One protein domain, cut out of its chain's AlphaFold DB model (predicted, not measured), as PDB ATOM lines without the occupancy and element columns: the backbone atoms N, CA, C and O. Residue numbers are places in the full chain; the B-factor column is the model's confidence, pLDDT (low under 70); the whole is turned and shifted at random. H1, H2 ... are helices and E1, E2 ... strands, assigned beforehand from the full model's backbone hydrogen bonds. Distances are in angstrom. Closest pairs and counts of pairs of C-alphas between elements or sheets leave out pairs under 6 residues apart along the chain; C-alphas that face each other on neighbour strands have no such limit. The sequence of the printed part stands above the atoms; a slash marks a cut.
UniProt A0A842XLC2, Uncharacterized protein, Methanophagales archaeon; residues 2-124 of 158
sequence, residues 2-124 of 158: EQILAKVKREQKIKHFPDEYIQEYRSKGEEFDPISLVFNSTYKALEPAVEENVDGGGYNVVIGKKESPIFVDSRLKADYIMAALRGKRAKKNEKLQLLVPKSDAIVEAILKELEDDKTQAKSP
ATOM      1  N   GLU A   2      70.337 -37.507  -9.435       72.19
ATOM      2  CA  GLU A   2      69.524 -36.280  -9.589       72.19
ATOM      3  C   GLU A   2      68.347 -36.430 -10.567       72.19
ATOM      4  O   GLU A   2      67.246 -35.982 -10.265       72.19
ATOM      5  N   GLN A   3      68.546 -37.120 -11.695       69.12
ATOM      6  CA  GLN A   3      67.487 -37.346 -12.689       69.12
ATOM      7  C   GLN A   3      66.335 -38.213 -12.150       69.12
ATOM      8  O   GLN A   3      65.170 -37.908 -12.398       69.12
ATOM      9  N   ILE A   4      66.642 -39.238 -11.347       70.62
ATOM     10  CA  ILE A   4      65.632 -40.086 -10.692       70.62
ATOM     11  C   ILE A   4      64.848 -39.268  -9.666       70.62
ATOM     12  O   ILE A   4      63.620 -39.279  -9.671       70.62
ATOM     13  N   LEU A   5      65.543 -38.494  -8.827       77.06
ATOM     14  CA  LEU A   5      64.895 -37.622  -7.846       77.06
ATOM     15  C   LEU A   5      63.995 -36.578  -8.521       77.06
ATOM     16  O   LEU A   5      62.885 -36.335  -8.052       77.06
ATOM     17  N   ALA A   6      64.444 -35.979  -9.627       79.94
ATOM     18  CA  ALA A   6      63.648 -35.033 -10.402       79.94
ATOM     19  C   ALA A   6      62.393 -35.690 -10.997       79.94
ATOM     20  O   ALA A   6      61.314 -35.099 -10.962       79.94
ATOM     21  N   LYS A   7      62.511 -36.929 -11.487       78.62
ATOM     22  CA  LYS A   7      61.380 -37.695 -12.018       78.62
ATOM     23  C   LYS A   7      60.364 -38.054 -10.936       78.62
ATOM     24  O   LYS A   7      59.183 -37.764 -11.104       78.62
ATOM     25  N   VAL A   8      60.812 -38.589  -9.799       82.75
ATOM     26  CA  VAL A   8      59.929 -38.928  -8.668       82.75
ATOM     27  C   VAL A   8      59.203 -37.685  -8.151       82.75
ATOM     28  O   VAL A   8      57.991 -37.727  -7.940       82.75
ATOM     29  N   LYS A   9      59.906 -36.554  -8.003       85.94
ATOM     30  CA  LYS A   9      59.278 -35.276  -7.621       85.94
ATOM     31  C   LYS A   9      58.193 -34.860  -8.610       85.94
ATOM     32  O   LYS A   9      57.130 -34.417  -8.194       85.94
ATOM     33  N   ARG A  10      58.435 -35.034  -9.907       88.19
ATOM     34  CA  ARG A  10      57.472 -34.707 -10.961       88.19
ATOM     35  C   ARG A  10      56.247 -35.621 -10.938       88.19
ATOM     36  O   ARG A  10      55.125 -35.135 -11.000       88.19
ATOM     37  N   GLU A  11      56.439 -36.926 -10.776       86.88
ATOM     38  CA  GLU A  11      55.335 -37.883 -10.627       86.88
ATOM     39  C   GLU A  11      54.484 -37.577  -9.389       86.88
ATOM     40  O   GLU A  11      53.251 -37.591  -9.454       86.88
ATOM     41  N   GLN A  12      55.130 -37.235  -8.270       87.81
ATOM     42  CA  GLN A  12      54.437 -36.767  -7.074       87.81
ATOM     43  C   GLN A  12      53.671 -35.475  -7.350       87.81
ATOM     44  O   GLN A  12      52.490 -35.404  -7.017       87.81
ATOM     45  N   LYS A  13      54.289 -34.490  -8.004       89.75
ATOM     46  CA  LYS A  13      53.639 -33.229  -8.374       89.75
ATOM     47  C   LYS A  13      52.371 -33.479  -9.196       89.75
ATOM     48  O   LYS A  13      51.299 -33.017  -8.819       89.75
ATOM     49  N   ILE A  14      52.451 -34.302 -10.250       90.19
ATOM     50  CA  ILE A  14      51.301 -34.719 -11.079       90.19
ATOM     51  C   ILE A  14      50.208 -35.387 -10.230       90.19
ATOM     52  O   ILE A  14      49.029 -35.078 -10.387       90.19
ATOM     53  N   LYS A  15      50.576 -36.292  -9.317       87.88
ATOM     54  CA  LYS A  15      49.619 -37.020  -8.468       87.88
ATOM     55  C   LYS A  15      48.855 -36.107  -7.503       87.88
ATOM     56  O   LYS A  15      47.693 -36.381  -7.205       87.88
ATOM     57  N   HIS A  16      49.493 -35.043  -7.023       90.19
ATOM     58  CA  HIS A  16      48.893 -34.068  -6.110       90.19
ATOM     59  C   HIS A  16      48.222 -32.897  -6.843       90.19
ATOM     60  O   HIS A  16      47.861 -31.900  -6.222       90.19
ATOM     61  N   PHE A  17      48.002 -33.012  -8.156       91.88
ATOM     62  CA  PHE A  17      47.245 -32.018  -8.905       91.88
ATOM     63  C   PHE A  17      45.828 -31.819  -8.307       91.88
ATOM     64  O   PHE A  17      45.149 -32.801  -7.968       91.88
ATOM     65  N   PRO A  18      45.342 -30.569  -8.183       93.06
ATOM     66  CA  PRO A  18      45.983 -29.327  -8.633       93.06
ATOM     67  C   PRO A  18      46.811 -28.594  -7.572       93.06
ATOM     68  O   PRO A  18      47.427 -27.584  -7.898       93.06
ATOM     69  N   ASP A  19      46.833 -29.073  -6.327       91.88
ATOM     70  CA  ASP A  19      47.319 -28.308  -5.174       91.88
ATOM     71  C   ASP A  19      48.764 -27.828  -5.349       91.88
ATOM     72  O   ASP A  19      49.047 -26.658  -5.108       91.88
ATOM     73  N   GLU A  20      49.651 -28.694  -5.843       92.56
ATOM     74  CA  GLU A  20      51.058 -28.364  -6.122       92.56
ATOM     75  C   GLU A  20      51.231 -27.317  -7.237       92.56
ATOM     76  O   GLU A  20      52.162 -26.519  -7.198       92.56
ATOM     77  N   TYR A  21      50.326 -27.278  -8.219       93.19
ATOM     78  CA  TYR A  21      50.428 -26.374  -9.374       93.19
ATOM     79  C   TYR A  21      49.843 -24.990  -9.084       93.19
ATOM     80  O   TYR A  21      50.195 -24.015  -9.741       93.19
ATOM     81  N   ILE A  22      48.964 -24.873  -8.087       93.56
ATOM     82  CA  ILE A  22      48.376 -23.584  -7.703       93.56
ATOM     83  C   ILE A  22      49.197 -22.838  -6.647       93.56
ATOM     84  O   ILE A  22      48.968 -21.643  -6.457       93.56
ATOM     85  N   GLN A  23      50.133 -23.492  -5.941       92.44
ATOM     86  CA  GLN A  23      50.849 -22.870  -4.815       92.44
ATOM     87  C   GLN A  23      51.615 -21.606  -5.212       92.44
ATOM     88  O   GLN A  23      51.573 -20.605  -4.490       92.44
ATOM     89  N   GLU A  24      52.290 -21.632  -6.362       91.88
ATOM     90  CA  GLU A  24      53.060 -20.490  -6.856       91.88
ATOM     91  C   GLU A  24      52.144 -19.295  -7.152       91.88
ATOM     92  O   GLU A  24      52.392 -18.187  -6.679       91.88
ATOM     93  N   TYR A  25      51.040 -19.526  -7.862       93.62
ATOM     94  CA  TYR A  25      50.055 -18.491  -8.188       93.62
ATOM     95  C   TYR A  25      49.376 -17.933  -6.933       93.62
ATOM     96  O   TYR A  25      49.239 -16.720  -6.787       93.62
ATOM     97  N   ARG A  26      49.038 -18.793  -5.965       91.69
ATOM     98  CA  ARG A  26      48.512 -18.346  -4.666       91.69
ATOM     99  C   ARG A  26      49.507 -17.464  -3.916       91.69
ATOM    100  O   ARG A  26      49.103 -16.476  -3.314       91.69
ATOM    101  N   SER A  27      50.794 -17.793  -3.975       91.56
ATOM    102  CA  SER A  27      51.853 -17.001  -3.334       91.56
ATOM    103  C   SER A  27      52.072 -15.649  -4.024       91.56
ATOM    104  O   SER A  27      52.462 -14.687  -3.369       91.56
ATOM    105  N   LYS A  28      51.774 -15.559  -5.326       93.38
ATOM    106  CA  LYS A  28      51.783 -14.310  -6.107       93.38
ATOM    107  C   LYS A  28      50.540 -13.436  -5.894       93.38
ATOM    108  O   LYS A  28      50.512 -12.314  -6.386       93.38
ATOM    109  N   GLY A  29      49.547 -13.914  -5.141       91.12
ATOM    110  CA  GLY A  29      48.317 -13.173  -4.848       91.12
ATOM    111  C   GLY A  29      47.215 -13.333  -5.896       91.12
ATOM    112  O   GLY A  29      46.290 -12.527  -5.917       91.12
ATOM    113  N   GLU A  30      47.295 -14.358  -6.747       94.12
ATOM    114  CA  GLU A  30      46.252 -14.648  -7.733       94.12
ATOM    115  C   GLU A  30      44.948 -15.101  -7.065       94.12
ATOM    116  O   GLU A  30      44.949 -15.748  -6.011       94.12
ATOM    117  N   GLU A  31      43.819 -14.778  -7.697       93.44
ATOM    118  CA  GLU A  31      42.493 -15.073  -7.160       93.44
ATOM    119  C   GLU A  31      41.958 -16.441  -7.607       93.44
ATOM    120  O   GLU A  31      42.075 -16.845  -8.768       93.44
ATOM    121  N   PHE A  32      41.289 -17.127  -6.677       94.25
ATOM    122  CA  PHE A  32      40.708 -18.452  -6.884       94.25
ATOM    123  C   PHE A  32      39.280 -18.508  -6.354       94.25
ATOM    124  O   PHE A  32      39.001 -18.011  -5.261       94.25
ATOM    125  N   ASP A  33      38.411 -19.197  -7.087       93.12
ATOM    126  CA  ASP A  33      37.059 -19.518  -6.655       93.12
ATOM    127  C   ASP A  33      37.024 -20.910  -6.001       93.12
ATOM    128  O   ASP A  33      37.515 -21.890  -6.578       93.12
ATOM    129  N   PRO A  34      36.464 -21.030  -4.783       93.31
ATOM    130  CA  PRO A  34      36.310 -22.312  -4.122       93.31
ATOM    131  C   PRO A  34      35.083 -23.057  -4.655       93.31
ATOM    132  O   PRO A  34      33.946 -22.615  -4.502       93.31
ATOM    133  N   ILE A  35      35.305 -24.253  -5.189       90.81
ATOM    134  CA  ILE A  35      34.254 -25.201  -5.558       90.81
ATOM    135  C   ILE A  35      34.191 -26.283  -4.485       90.81
ATOM    136  O   ILE A  35      35.159 -27.006  -4.252       90.81
ATOM    137  N   SER A  36      33.045 -26.390  -3.815       89.88
ATOM    138  CA  SER A  36      32.805 -27.407  -2.788       89.88
ATOM    139  C   SER A  36      31.929 -28.526  -3.333       89.88
ATOM    140  O   SER A  36      30.827 -28.281  -3.816       89.88
ATOM    141  N   LEU A  37      32.406 -29.757  -3.201       88.75
ATOM    142  CA  LEU A  37      31.730 -30.969  -3.643       88.75
ATOM    143  C   LEU A  37      31.423 -31.844  -2.444       88.75
ATOM    144  O   LEU A  37      32.269 -32.033  -1.571       88.75
ATOM    145  N   VAL A  38      30.216 -32.396  -2.420       90.31
ATOM    146  CA  VAL A  38      29.810 -33.405  -1.446       90.31
ATOM    147  C   VAL A  38      29.377 -34.628  -2.223       90.31
ATOM    148  O   VAL A  38      28.440 -34.548  -3.010       90.31
ATOM    149  N   PHE A  39      30.063 -35.746  -2.010       91.06
ATOM    150  CA  PHE A  39      29.780 -36.969  -2.750       91.06
ATOM    151  C   PHE A  39      28.615 -37.736  -2.123       91.06
ATOM    152  O   PHE A  39      28.675 -38.160  -0.969       91.06
ATOM    153  N   ASN A  40      27.567 -37.990  -2.893       90.69
ATOM    154  CA  ASN A  40      26.430 -38.812  -2.492       90.69
ATOM    155  C   ASN A  40      26.724 -40.318  -2.585       90.69
ATOM    156  O   ASN A  40      26.009 -41.135  -1.990       90.69
ATOM    157  N   SER A  41      27.766 -40.705  -3.326       89.62
ATOM    158  CA  SER A  41      28.198 -42.095  -3.508       89.62
ATOM    159  C   SER A  41      29.702 -42.290  -3.293       89.62
ATOM    160  O   SER A  41      30.485 -41.349  -3.296       89.62
ATOM    161  N   THR A  42      30.112 -43.545  -3.095       91.00
ATOM    162  CA  THR A  42      31.531 -43.917  -3.028       91.00
ATOM    163  C   THR A  42      32.040 -44.284  -4.420       91.00
ATOM    164  O   THR A  42      31.467 -45.147  -5.085       91.00
ATOM    165  N   TYR A  43      33.161 -43.691  -4.815       90.12
ATOM    166  CA  TYR A  43      33.847 -43.882  -6.084       90.12
ATOM    167  C   TYR A  43      35.260 -44.409  -5.852       90.12
ATOM    168  O   TYR A  43      36.061 -43.819  -5.124       90.12
ATOM    169  N   LYS A  44      35.591 -45.534  -6.497       89.56
ATOM    170  CA  LYS A  44      36.960 -46.075  -6.471       89.56
ATOM    171  C   LYS A  44      37.920 -45.258  -7.331       89.56
ATOM    172  O   LYS A  44      39.093 -45.219  -6.979       89.56
ATOM    173  N   ALA A  45      37.408 -44.674  -8.411       91.12
ATOM    174  CA  ALA A  45      38.059 -43.739  -9.312       91.12
ATOM    175  C   ALA A  45      36.954 -42.873  -9.936       91.12
ATOM    176  O   ALA A  45      35.931 -43.411 -10.362       91.12
ATOM    177  N   LEU A  46      37.120 -41.554  -9.926       90.25
ATOM    178  CA  LEU A  46      36.188 -40.624 -10.559       90.25
ATOM    179  C   LEU A  46      36.482 -40.523 -12.057       90.25
ATOM    180  O   LEU A  46      37.639 -40.401 -12.467       90.25
ATOM    181  N   GLU A  47      35.424 -40.515 -12.860       89.88
ATOM    182  CA  GLU A  47      35.479 -40.364 -14.316       89.88
ATOM    183  C   GLU A  47      34.585 -39.190 -14.730       89.88
ATOM    184  O   GLU A  47      33.484 -39.395 -15.238       89.88
ATOM    185  N   PRO A  48      35.015 -37.946 -14.448       91.94
ATOM    186  CA  PRO A  48      34.234 -36.779 -14.811       91.94
ATOM    187  C   PRO A  48      34.165 -36.623 -16.336       91.94
ATOM    188  O   PRO A  48      35.144 -36.890 -17.044       91.94
ATOM    189  N   ALA A  49      33.021 -36.147 -16.817       90.62
ATOM    190  CA  ALA A  49      32.779 -35.786 -18.207       90.62
ATOM    191  C   ALA A  49      32.356 -34.318 -18.301       90.62
ATOM    192  O   ALA A  49      31.693 -33.810 -17.400       90.62
ATOM    193  N   VAL A  50      32.740 -33.645 -19.386       92.12
ATOM    194  CA  VAL A  50      32.294 -32.275 -19.669       92.12
ATOM    195  C   VAL A  50      31.188 -32.323 -20.704       92.12
ATOM    196  O   VAL A  50      31.381 -32.849 -21.799       92.12
ATOM    197  N   GLU A  51      30.063 -31.723 -20.352       90.81
ATOM    198  CA  GLU A  51      28.921 -31.496 -21.223       90.81
ATOM    199  C   GLU A  51      28.811 -29.995 -21.498       90.81
ATOM    200  O   GLU A  51      28.959 -29.169 -20.596       90.81
ATOM    201  N   GLU A  52      28.595 -29.627 -22.756       87.75
ATOM    202  CA  GLU A  52      28.348 -28.235 -23.128       87.75
ATOM    203  C   GLU A  52      26.896 -27.886 -22.803       87.75
ATOM    204  O   GLU A  52      25.988 -28.698 -23.001       87.75
ATOM    205  N   ASN A  53      26.667 -26.699 -22.241       83.62
ATOM    206  CA  ASN A  53      25.313 -26.285 -21.915       83.62
ATOM    207  C   ASN A  53      24.530 -26.003 -23.208       83.62
ATOM    208  O   ASN A  53      25.051 -25.383 -24.133       83.62
ATOM    209  N   VAL A  54      23.265 -26.423 -23.254       73.75
ATOM    210  CA  VAL A  54      22.369 -26.267 -24.416       73.75
ATOM    211  C   VAL A  54      22.185 -24.806 -24.834       73.75
ATOM    212  O   VAL A  54      21.965 -24.534 -26.011       73.75
ATOM    213  N   ASP A  55      22.343 -23.875 -23.894       74.56
ATOM    214  CA  ASP A  55      22.214 -22.435 -24.132       74.56
ATOM    215  C   ASP A  55      23.526 -21.773 -24.614       74.56
ATOM    216  O   ASP A  55      23.579 -20.558 -24.792       74.56
ATOM    217  N   GLY A  56      24.610 -22.543 -24.791       68.62
ATOM    218  CA  GLY A  56      25.908 -22.069 -25.301       68.62
ATOM    219  C   GLY A  56      26.719 -21.177 -24.346       68.62
ATOM    220  O   GLY A  56      27.795 -20.715 -24.710       68.62
ATOM    221  N   GLY A  57      26.223 -20.926 -23.130       77.94
ATOM    222  CA  GLY A  57      26.818 -19.992 -22.163       77.94
ATOM    223  C   GLY A  57      27.773 -20.599 -21.126       77.94
ATOM    224  O   GLY A  57      28.097 -19.921 -20.155       77.94
ATOM    225  N   GLY A  58      28.176 -21.867 -21.260       88.19
ATOM    226  CA  GLY A  58      29.109 -22.501 -20.324       88.19
ATOM    227  C   GLY A  58      29.153 -24.026 -20.415       88.19
ATOM    228  O   GLY A  58      28.546 -24.638 -21.296       88.19
ATOM    229  N   TYR A  59      29.862 -24.637 -19.470       91.69
ATOM    230  CA  TYR A  59      30.157 -26.068 -19.433       91.69
ATOM    231  C   TYR A  59      29.764 -26.677 -18.087       91.69
ATOM    232  O   TYR A  59      29.944 -26.066 -17.036       91.69
ATOM    233  N   ASN A  60      29.261 -27.906 -18.117       91.56
ATOM    234  CA  ASN A  60      28.913 -28.685 -16.938       91.56
ATOM    235  C   ASN A  60      29.864 -29.873 -16.789       91.56
ATOM    236  O   ASN A  60      29.986 -30.699 -17.691       91.56
ATOM    237  N   VAL A  61      30.510 -29.993 -15.631       91.94
ATOM    238  CA  VAL A  61      31.332 -31.156 -15.279       91.94
ATOM    239  C   VAL A  61      30.483 -32.151 -14.495       91.94
ATOM    240  O   VAL A  61      30.096 -31.896 -13.354       91.94
ATOM    241  N   VAL A  62      30.206 -33.302 -15.099       92.44
ATOM    242  CA  VAL A  62      29.396 -34.383 -14.529       92.44
ATOM    243  C   VAL A  62      30.314 -35.448 -13.943       92.44
ATOM    244  O   VAL A  62      31.080 -36.080 -14.662       92.44
ATOM    245  N   ILE A  63      30.233 -35.672 -12.631       88.88
ATOM    246  CA  ILE A  63      31.109 -36.605 -11.890       88.88
ATOM    247  C   ILE A  63      30.467 -38.001 -11.733       88.88
ATOM    248  O   ILE A  63      31.108 -38.981 -11.353       88.88
ATOM    249  N   GLY A  64      29.182 -38.111 -12.067       82.75
ATOM    250  CA  GLY A  64      28.420 -39.350 -12.092       82.75
ATOM    251  C   GLY A  64      26.921 -39.077 -12.020       82.75
ATOM    252  O   GLY A  64      26.487 -37.947 -11.839       82.75
ATOM    253  N   LYS A  65      26.107 -40.134 -12.103       79.81
ATOM    254  CA  LYS A  65      24.636 -40.011 -12.180       79.81
ATOM    255  C   LYS A  65      23.957 -39.448 -10.923       79.81
ATOM    256  O   LYS A  65      22.786 -39.098 -10.979       79.81
ATOM    257  N   LYS A  66      24.640 -39.470  -9.776       83.56
ATOM    258  CA  LYS A  66      24.081 -39.106  -8.461       83.56
ATOM    259  C   LYS A  66      24.668 -37.818  -7.889       83.56
ATOM    260  O   LYS A  66      24.238 -37.388  -6.821       83.56
ATOM    261  N   GLU A  67      25.658 -37.249  -8.565       87.75
ATOM    262  CA  GLU A  67      26.332 -36.037  -8.118       87.75
ATOM    263  C   GLU A  67      25.811 -34.850  -8.916       87.75
ATOM    264  O   GLU A  67      25.465 -34.982 -10.090       87.75
ATOM    265  N   SER A  68      25.737 -33.693  -8.266       87.19
ATOM    266  CA  SER A  68      25.355 -32.458  -8.939       87.19
ATOM    267  C   SER A  68      26.439 -32.058  -9.947       87.19
ATOM    268  O   SER A  68      27.621 -32.077  -9.588       87.19
ATOM    269  N   PRO A  69      26.069 -31.689 -11.186       89.44
ATOM    270  CA  PRO A  69      27.018 -31.140 -12.142       89.44
ATOM    271  C   PRO A  69      27.642 -29.841 -11.624       89.44
ATOM    272  O   PRO A  69      26.984 -29.061 -10.932       89.44
ATOM    273  N   ILE A  70      28.902 -29.602 -11.980       90.50
ATOM    274  CA  ILE A  70      29.600 -28.350 -11.676       90.50
ATOM    275  C   ILE A  70      29.538 -27.457 -12.903       90.50
ATOM    276  O   ILE A  70      30.115 -27.801 -13.931       90.50
ATOM    277  N   PHE A  71      28.878 -26.312 -12.782       91.25
ATOM    278  CA  PHE A  71      28.847 -25.319 -13.848       91.25
ATOM    279  C   PHE A  71      30.107 -24.445 -13.825       91.25
ATOM    280  O   PHE A  71      30.515 -23.969 -12.765       91.25
ATOM    281  N   VAL A  72      30.682 -24.207 -15.000       90.62
ATOM    282  CA  VAL A  72      31.769 -23.250 -15.235       90.62
ATOM    283  C   VAL A  72      31.521 -22.456 -16.514       90.62
ATOM    284  O   VAL A  72      30.875 -22.923 -17.449       90.62
ATOM    285  N   ASP A  73      32.058 -21.245 -16.551       90.62
ATOM    286  CA  ASP A  73      31.932 -20.281 -17.647       90.62
ATOM    287  C   ASP A  73      32.861 -20.577 -18.836       90.62
ATOM    288  O   ASP A  73      32.543 -20.199 -19.960       90.62
ATOM    289  N   SER A  74      33.982 -21.279 -18.621       91.62
ATOM    290  CA  SER A  74      34.973 -21.565 -19.666       91.62
ATOM    291  C   SER A  74      35.313 -23.051 -19.803       91.62
ATOM    292  O   SER A  74      35.287 -23.831 -18.843       91.62
ATOM    293  N   ARG A  75      35.686 -23.454 -21.026       90.75
ATOM    294  CA  ARG A  75      36.121 -24.826 -21.321       90.75
ATOM    295  C   ARG A  75      37.388 -25.192 -20.548       90.75
ATOM    296  O   ARG A  75      37.489 -26.300 -20.029       90.75
ATOM    297  N   LEU A  76      38.314 -24.241 -20.421       93.62
ATOM    298  CA  LEU A  76      39.581 -24.415 -19.708       93.62
ATOM    299  C   LEU A  76      39.352 -24.777 -18.239       93.62
ATOM    300  O   LEU A  76      39.940 -25.736 -17.739       93.62
ATOM    301  N   LYS A  77      38.448 -24.070 -17.551       94.06
ATOM    302  CA  LYS A  77      38.082 -24.402 -16.166       94.06
ATOM    303  C   LYS A  77      37.436 -25.782 -16.072       94.06
ATOM    304  O   LYS A  77      37.710 -26.521 -15.126       94.06
ATOM    305  N   ALA A  78      36.631 -26.164 -17.061       93.62
ATOM    306  CA  ALA A  78      36.011 -27.486 -17.112       93.62
ATOM    307  C   ALA A  78      37.071 -28.598 -17.225       93.62
ATOM    308  O   ALA A  78      37.040 -29.571 -16.465       93.62
ATOM    309  N   ASP A  79      38.054 -28.417 -18.111       93.69
ATOM    310  CA  ASP A  79      39.160 -29.355 -18.305       93.69
ATOM    311  C   ASP A  79      40.089 -29.409 -17.072       93.69
ATOM    312  O   ASP A  79      40.540 -30.489 -16.680       93.69
ATOM    313  N   TYR A  80      40.298 -28.283 -16.383       94.69
ATOM    314  CA  TYR A  80      41.010 -28.229 -15.101       94.69
ATOM    315  C   TYR A  80      40.317 -29.045 -14.010       94.69
ATOM    316  O   TYR A  80      40.952 -29.876 -13.356       94.69
ATOM    317  N   ILE A  81      39.005 -28.868 -13.834       93.75
ATOM    318  CA  ILE A  81      38.225 -29.639 -12.857       93.75
ATOM    319  C   ILE A  81      38.243 -31.125 -13.228       93.75
ATOM    320  O   ILE A  81      38.434 -31.981 -12.361       93.75
ATOM    321  N   MET A  82      38.104 -31.449 -14.515       93.69
ATOM    322  CA  MET A  82      38.236 -32.820 -14.996       93.69
ATOM    323  C   MET A  82      39.586 -33.429 -14.617       93.69
ATOM    324  O   MET A  82      39.619 -34.529 -14.065       93.69
ATOM    325  N   ALA A  83      40.690 -32.731 -14.890       92.75
ATOM    326  CA  ALA A  83      42.032 -33.190 -14.550       92.75
ATOM    327  C   ALA A  83      42.224 -33.337 -13.031       92.75
ATOM    328  O   ALA A  83      42.862 -34.287 -12.584       92.75
ATOM    329  N   ALA A  84      41.625 -32.443 -12.238       93.31
ATOM    330  CA  ALA A  84      41.703 -32.449 -10.780       93.31
ATOM    331  C   ALA A  84      40.965 -33.619 -10.135       93.31
ATOM    332  O   ALA A  84      41.359 -34.069  -9.056       93.31
ATOM    333  N   LEU A  85      39.888 -34.091 -10.761       92.06
ATOM    334  CA  LEU A  85      39.035 -35.138 -10.212       92.06
ATOM    335  C   LEU A  85      39.332 -36.514 -10.804       92.06
ATOM    336  O   LEU A  85      39.212 -37.511 -10.093       92.06
ATOM    337  N   ARG A  86      39.720 -36.598 -12.080       91.06
ATOM    338  CA  ARG A  86      39.905 -37.870 -12.789       91.06
ATOM    339  C   ARG A  86      40.867 -38.795 -12.040       91.06
ATOM    340  O   ARG A  86      41.989 -38.429 -11.712       91.06
ATOM    341  N   GLY A  87      40.420 -40.022 -11.782       86.31
ATOM    342  CA  GLY A  87      41.204 -41.047 -11.092       86.31
ATOM    343  C   GLY A  87      41.281 -40.896  -9.567       86.31
ATOM    344  O   GLY A  87      41.710 -41.840  -8.900       86.31
ATOM    345  N   LYS A  88      40.822 -39.779  -8.979       88.25
ATOM    346  CA  LYS A  88      40.726 -39.654  -7.517       88.25
ATOM    347  C   LYS A  88      39.642 -40.577  -6.971       88.25
ATOM    348  O   LYS A  88      38.681 -40.919  -7.655       88.25
ATOM    349  N   ARG A  89      39.809 -40.999  -5.719       90.81
ATOM    350  CA  ARG A  89      38.802 -41.776  -4.986       90.81
ATOM    351  C   ARG A  89      37.978 -40.806  -4.152       90.81
ATOM    352  O   ARG A  89      38.525 -39.826  -3.662       90.81
ATOM    353  N   ALA A  90      36.703 -41.108  -3.965       90.75
ATOM    354  CA  ALA A  90      35.827 -40.334  -3.097       90.75
ATOM    355  C   ALA A  90      34.898 -41.274  -2.333       90.75
ATOM    356  O   ALA A  90      34.474 -42.304  -2.861       90.75
ATOM    357  N   LYS A  91      34.580 -40.955  -1.085       91.62
ATOM    358  CA  LYS A  91      33.631 -41.706  -0.260       91.62
ATOM    359  C   LYS A  91      32.314 -40.955  -0.147       91.62
ATOM    360  O   LYS A  91      32.265 -39.732  -0.202       91.62
ATOM    361  N   LYS A  92      31.239 -41.700   0.102       91.06
ATOM    362  CA  LYS A  92      29.950 -41.101   0.449       91.06
ATOM    363  C   LYS A  92      30.091 -40.140   1.642       91.06
ATOM    364  O   LYS A  92      30.690 -40.499   2.653       91.06
ATOM    365  N   ASN A  93      29.472 -38.968   1.525       90.62
ATOM    366  CA  ASN A  93      29.499 -37.824   2.439       90.62
ATOM    367  C   ASN A  93      30.873 -37.152   2.605       90.62
ATOM    368  O   ASN A  93      31.020 -36.279   3.461       90.62
ATOM    369  N   GLU A  94      31.875 -37.537   1.814       91.12
ATOM    370  CA  GLU A  94      33.155 -36.837   1.785       91.12
ATOM    371  C   GLU A  94      32.971 -35.460   1.149       91.12
ATOM    372  O   GLU A  94      32.249 -35.308   0.159       91.12
ATOM    373  N   LYS A  95      33.615 -34.454   1.746       90.69
ATOM    374  CA  LYS A  95      33.646 -33.094   1.218       90.69
ATOM    375  C   LYS A  95      34.995 -32.858   0.565       90.69
ATOM    376  O   LYS A  95      36.019 -33.014   1.224       90.69
ATOM    377  N   LEU A  96      34.984 -32.457  -0.696       90.50
ATOM    378  CA  LEU A  96      36.177 -32.059  -1.428       90.50
ATOM    379  C   LEU A  96      36.062 -30.582  -1.783       90.50
ATOM    380  O   LEU A  96      35.059 -30.158  -2.354       90.50
ATOM    381  N   GLN A  97      37.090 -29.815  -1.447       91.44
ATOM    382  CA  GLN A  97      37.195 -28.418  -1.837       91.44
ATOM    383  C   GLN A  97      38.272 -28.288  -2.907       91.44
ATOM    384  O   GLN A  97      39.408 -28.709  -2.706       91.44
ATOM    385  N   LEU A  98      37.896 -27.716  -4.042       92.06
ATOM    386  CA  LEU A  98      38.765 -27.468  -5.179       92.06
ATOM    387  C   LEU A  98      38.903 -25.959  -5.368       92.06
ATOM    388  O   LEU A  98      37.904 -25.246  -5.357       92.06
ATOM    389  N   LEU A  99      40.127 -25.474  -5.548       94.00
ATOM    390  CA  LEU A  99      40.377 -24.079  -5.899       94.00
ATOM    391  C   LEU A  99      40.577 -23.982  -7.407       94.00
ATOM    392  O   LEU A  99      41.457 -24.649  -7.955       94.00
ATOM    393  N   VAL A 100      39.764 -23.162  -8.068       93.44
ATOM    394  CA  VAL A 100      39.863 -22.910  -9.509       93.44
ATOM    395  C   VAL A 100      40.325 -21.470  -9.718       93.44
ATOM    396  O   VAL A 100      39.701 -20.570  -9.159       93.44
ATOM    397  N   PRO A 101      41.411 -21.216 -10.469       94.38
ATOM    398  CA  PRO A 101      41.818 -19.850 -10.786       94.38
ATOM    399  C   PRO A 101      40.690 -19.086 -11.488       94.38
ATOM    400  O   PRO A 101      40.032 -19.624 -12.381       94.38
ATOM    401  N   LYS A 102      40.491 -17.814 -11.126       92.94
ATOM    402  CA  LYS A 102      39.502 -16.964 -11.813       92.94
ATOM    403  C   LYS A 102      39.897 -16.656 -13.255       92.94
ATOM    404  O   LYS A 102      39.033 -16.563 -14.125       92.94
ATOM    405  N   SER A 103      41.197 -16.486 -13.486       93.75
ATOM    406  CA  SER A 103      41.776 -16.148 -14.786       93.75
ATOM    407  C   SER A 103      41.998 -17.394 -15.636       93.75
ATOM    408  O   SER A 103      42.779 -18.274 -15.266       93.75
ATOM    409  N   ASP A 104      41.385 -17.428 -16.818       93.38
ATOM    410  CA  ASP A 104      41.569 -18.504 -17.797       93.38
ATOM    411  C   ASP A 104      43.030 -18.652 -18.250       93.38
ATOM    412  O   ASP A 104      43.485 -19.770 -18.478       93.38
ATOM    413  N   ALA A 105      43.799 -17.559 -18.300       93.94
ATOM    414  CA  ALA A 105      45.217 -17.607 -18.664       93.94
ATOM    415  C   ALA A 105      46.051 -18.412 -17.649       93.94
ATOM    416  O   ALA A 105      46.980 -19.127 -18.021       93.94
ATOM    417  N   ILE A 106      45.698 -18.330 -16.362       93.81
ATOM    418  CA  ILE A 106      46.356 -19.111 -15.305       93.81
ATOM    419  C   ILE A 106      45.957 -20.580 -15.419       93.81
ATOM    420  O   ILE A 106      46.801 -21.464 -15.285       93.81
ATOM    421  N   VAL A 107      44.678 -20.848 -15.697       94.44
ATOM    422  CA  VAL A 107      44.186 -22.212 -15.912       94.44
ATOM    423  C   VAL A 107      44.911 -22.872 -17.084       94.44
ATOM    424  O   VAL A 107      45.382 -24.000 -16.952       94.44
ATOM    425  N   GLU A 108      45.052 -22.164 -18.205       94.50
ATOM    426  CA  GLU A 108      45.792 -22.635 -19.376       94.50
ATOM    427  C   GLU A 108      47.262 -22.919 -19.041       94.50
ATOM    428  O   GLU A 108      47.769 -23.991 -19.377       94.50
ATOM    429  N   ALA A 109      47.933 -22.007 -18.331       94.19
ATOM    430  CA  ALA A 109      49.323 -22.189 -17.921       94.19
ATOM    431  C   ALA A 109      49.506 -23.441 -17.048       94.19
ATOM    432  O   ALA A 109      50.398 -24.247 -17.310       94.19
ATOM    433  N   ILE A 110      48.623 -23.645 -16.065       94.44
ATOM    434  CA  ILE A 110      48.641 -24.819 -15.182       94.44
ATOM    435  C   ILE A 110      48.375 -26.112 -15.964       94.44
ATOM    436  O   ILE A 110      49.049 -27.121 -15.751       94.44
ATOM    437  N   LEU A 111      47.392 -26.109 -16.868       94.12
ATOM    438  CA  LEU A 111      47.069 -27.280 -17.686       94.12
ATOM    439  C   LEU A 111      48.216 -27.651 -18.627       94.12
ATOM    440  O   LEU A 111      48.515 -28.835 -18.787       94.12
ATOM    441  N   LYS A 112      48.876 -26.651 -19.214       93.94
ATOM    442  CA  LYS A 112      50.055 -26.848 -20.054       93.94
ATOM    443  C   LYS A 112      51.220 -27.421 -19.252       93.94
ATOM    444  O   LYS A 112      51.804 -28.416 -19.667       93.94
ATOM    445  N   GLU A 113      51.497 -26.861 -18.078       93.44
ATOM    446  CA  GLU A 113      52.535 -27.363 -17.176       93.44
ATOM    447  C   GLU A 113      52.272 -28.817 -16.755       93.44
ATOM    448  O   GLU A 113      53.190 -29.632 -16.737       93.44
ATOM    449  N   LEU A 114      51.014 -29.178 -16.487       92.56
ATOM    450  CA  LEU A 114      50.619 -30.556 -16.186       92.56
ATOM    451  C   LEU A 114      50.854 -31.512 -17.367       92.56
ATOM    452  O   LEU A 114      51.161 -32.688 -17.154       92.56
ATOM    453  N   GLU A 115      50.667 -31.062 -18.606       90.50
ATOM    454  CA  GLU A 115      50.924 -31.889 -19.788       90.50
ATOM    455  C   GLU A 115      52.431 -32.034 -20.055       90.50
ATOM    456  O   GLU A 115      52.905 -33.144 -20.313       90.50
ATOM    457  N   ASP A 116      53.204 -30.960 -19.884       89.94
ATOM    458  CA  ASP A 116      54.671 -30.966 -19.969       89.94
ATOM    459  C   ASP A 116      55.283 -31.882 -18.883       89.94
ATOM    460  O   ASP A 116      55.972 -32.855 -19.193       89.94
ATOM    461  N   ASP A 117      54.924 -31.643 -17.619       88.81
ATOM    462  CA  ASP A 117      54.480 -32.643 -16.642       88.81
ATOM    463  C   ASP A 117      54.571 -34.125 -17.066       88.81
ATOM    464  O   ASP A 117      55.552 -34.862 -16.871       88.81
ATOM    465  N   LYS A 118      53.446 -34.582 -17.613       86.19
ATOM    466  CA  LYS A 118      53.182 -35.972 -17.990       86.19
ATOM    467  C   LYS A 118      54.063 -36.458 -19.133       86.19
ATOM    468  O   LYS A 118      54.417 -37.636 -19.148       86.19
ATOM    469  N   THR A 119      54.388 -35.607 -20.101       84.56
ATOM    470  CA  THR A 119      55.238 -35.991 -21.240       84.56
ATOM    471  C   THR A 119      56.669 -36.264 -20.787       84.56
ATOM    472  O   THR A 119      57.245 -37.287 -21.160       84.56
ATOM    473  N   GLN A 120      57.209 -35.441 -19.887       79.25
ATOM    474  CA  GLN A 120      58.530 -35.670 -19.299       79.25
ATOM    475  C   GLN A 120      58.535 -36.882 -18.357       79.25
ATOM    476  O   GLN A 120      59.511 -37.629 -18.333       79.25
ATOM    477  N   ALA A 121      57.436 -37.161 -17.649       73.75
ATOM    478  CA  ALA A 121      57.317 -38.377 -16.836       73.75
ATOM    479  C   ALA A 121      57.281 -39.681 -17.669       73.75
ATOM    480  O   ALA A 121      57.745 -40.718 -17.193       73.75
ATOM    481  N   LYS A 122      56.784 -39.636 -18.916       67.94
ATOM    482  CA  LYS A 122      56.771 -40.773 -19.866       67.94
ATOM    483  C   LYS A 122      58.137 -41.088 -20.494       67.94
ATOM    484  O   LYS A 122      58.270 -42.124 -21.138       67.94
ATOM    485  N   SER A 123      59.131 -40.216 -20.323       59.12
ATOM    486  CA  SER A 123      60.539 -40.475 -20.688       59.12
ATOM    487  C   SER A 123      61.106 -41.601 -19.785       59.12
ATOM    488  O   SER A 123      60.455 -41.876 -18.772       59.12
ATOM    489  N   PRO A 124      62.226 -42.294 -20.112       60.19
ATOM    490  CA  PRO A 124      62.512 -43.667 -19.654       60.19
ATOM    491  C   PRO A 124      62.215 -43.895 -18.168       60.19
ATOM    492  O   PRO A 124      62.501 -43.051 -17.314       60.19
TER     493      PRO A 124
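What this domain is: This is residues 2 to 124 of the 158 residues of an uncharacterized protein of Methanophagales archaeon (UniProt A0A842XLC2). What shape is this? H3 makes the core, with the small sheet E2-E3-E4 over one side of it, the two-strand ribbon of E1 and E5 along another, and H4 crossing it on a third. H1 and the end of H4 make one end of the long axis, and the E2-E3 hairpin makes the other. What is it made of? The printed part has 123 residues, with four named helices and five named strands in the order H1 H2 E1 E2 E3 E4 H3 E5 H4; both sheets are antiparallel and the class is mixed. How large is it? It is compact, with a radius of gyration of the C-alphas of 15.2 A and spans of 48 by 31 by 25 A.

Where its parts are: Where are the strands? E2 is residues 49 to 52, E3 59 to 62 and E4 70 to 72. E1, residues 32 to 38, is 19.3 A long and E5, residues 95 to 101, is 19.7 A. Where are the helices? H3 is residues 75 to 85, 15.4 A, and H2 residues 19 to 27. H1, residues 2 to 15, begins at C-alpha 2 (69.524, -36.280, -9.589) and is 20.0 A long; H4, residues 104 to 121, is 25.4 A long and ends at C-alpha 121 (57.317, -38.377, -16.836).

How they stand to each other: How is the sheet joined? E2 E3 E4 is a meander, each strand the antiparallel neighbour of the one before: N 51 and O 60 are 2.9 A apart, N 61 and O 70 2.8 A. What is on it? H3 is on one face, two layers, at a height over the sheet of 8.6 A; it runs along the strands, at 10 degrees to E3 on the local plane. Its closest C-alphas to E5, Lys 77 and Val 100, are 7.1 A apart, and E5 is the antiparallel neighbour of E1, with N 35 and O 98 at 2.8 A. What does H4 touch? H4, the hub, touches H3 at Leu 76 and Val 107, 6.4 A, H1 at Lys 7 and Ala 121, 6.3 A, and only just H2, with 3 pairs of C-alphas within 8 A, the closest Tyr 21 and Ile 110; these three tilts are steep. How are the helix backbones? In H1, H3 and H4 every O i to N i+4 pair is within hydrogen-bond range, in H2 3 of 5.

The domain as a whole: How far does it reach? The C-alphas of Glu 2 and Asp 55, the two farthest apart, are 51.4 A apart. Is anything cut or uncertain? The printed part has no cut and no link is long; pLDDT is under 70 at residues 3, 56 and 122 to 124.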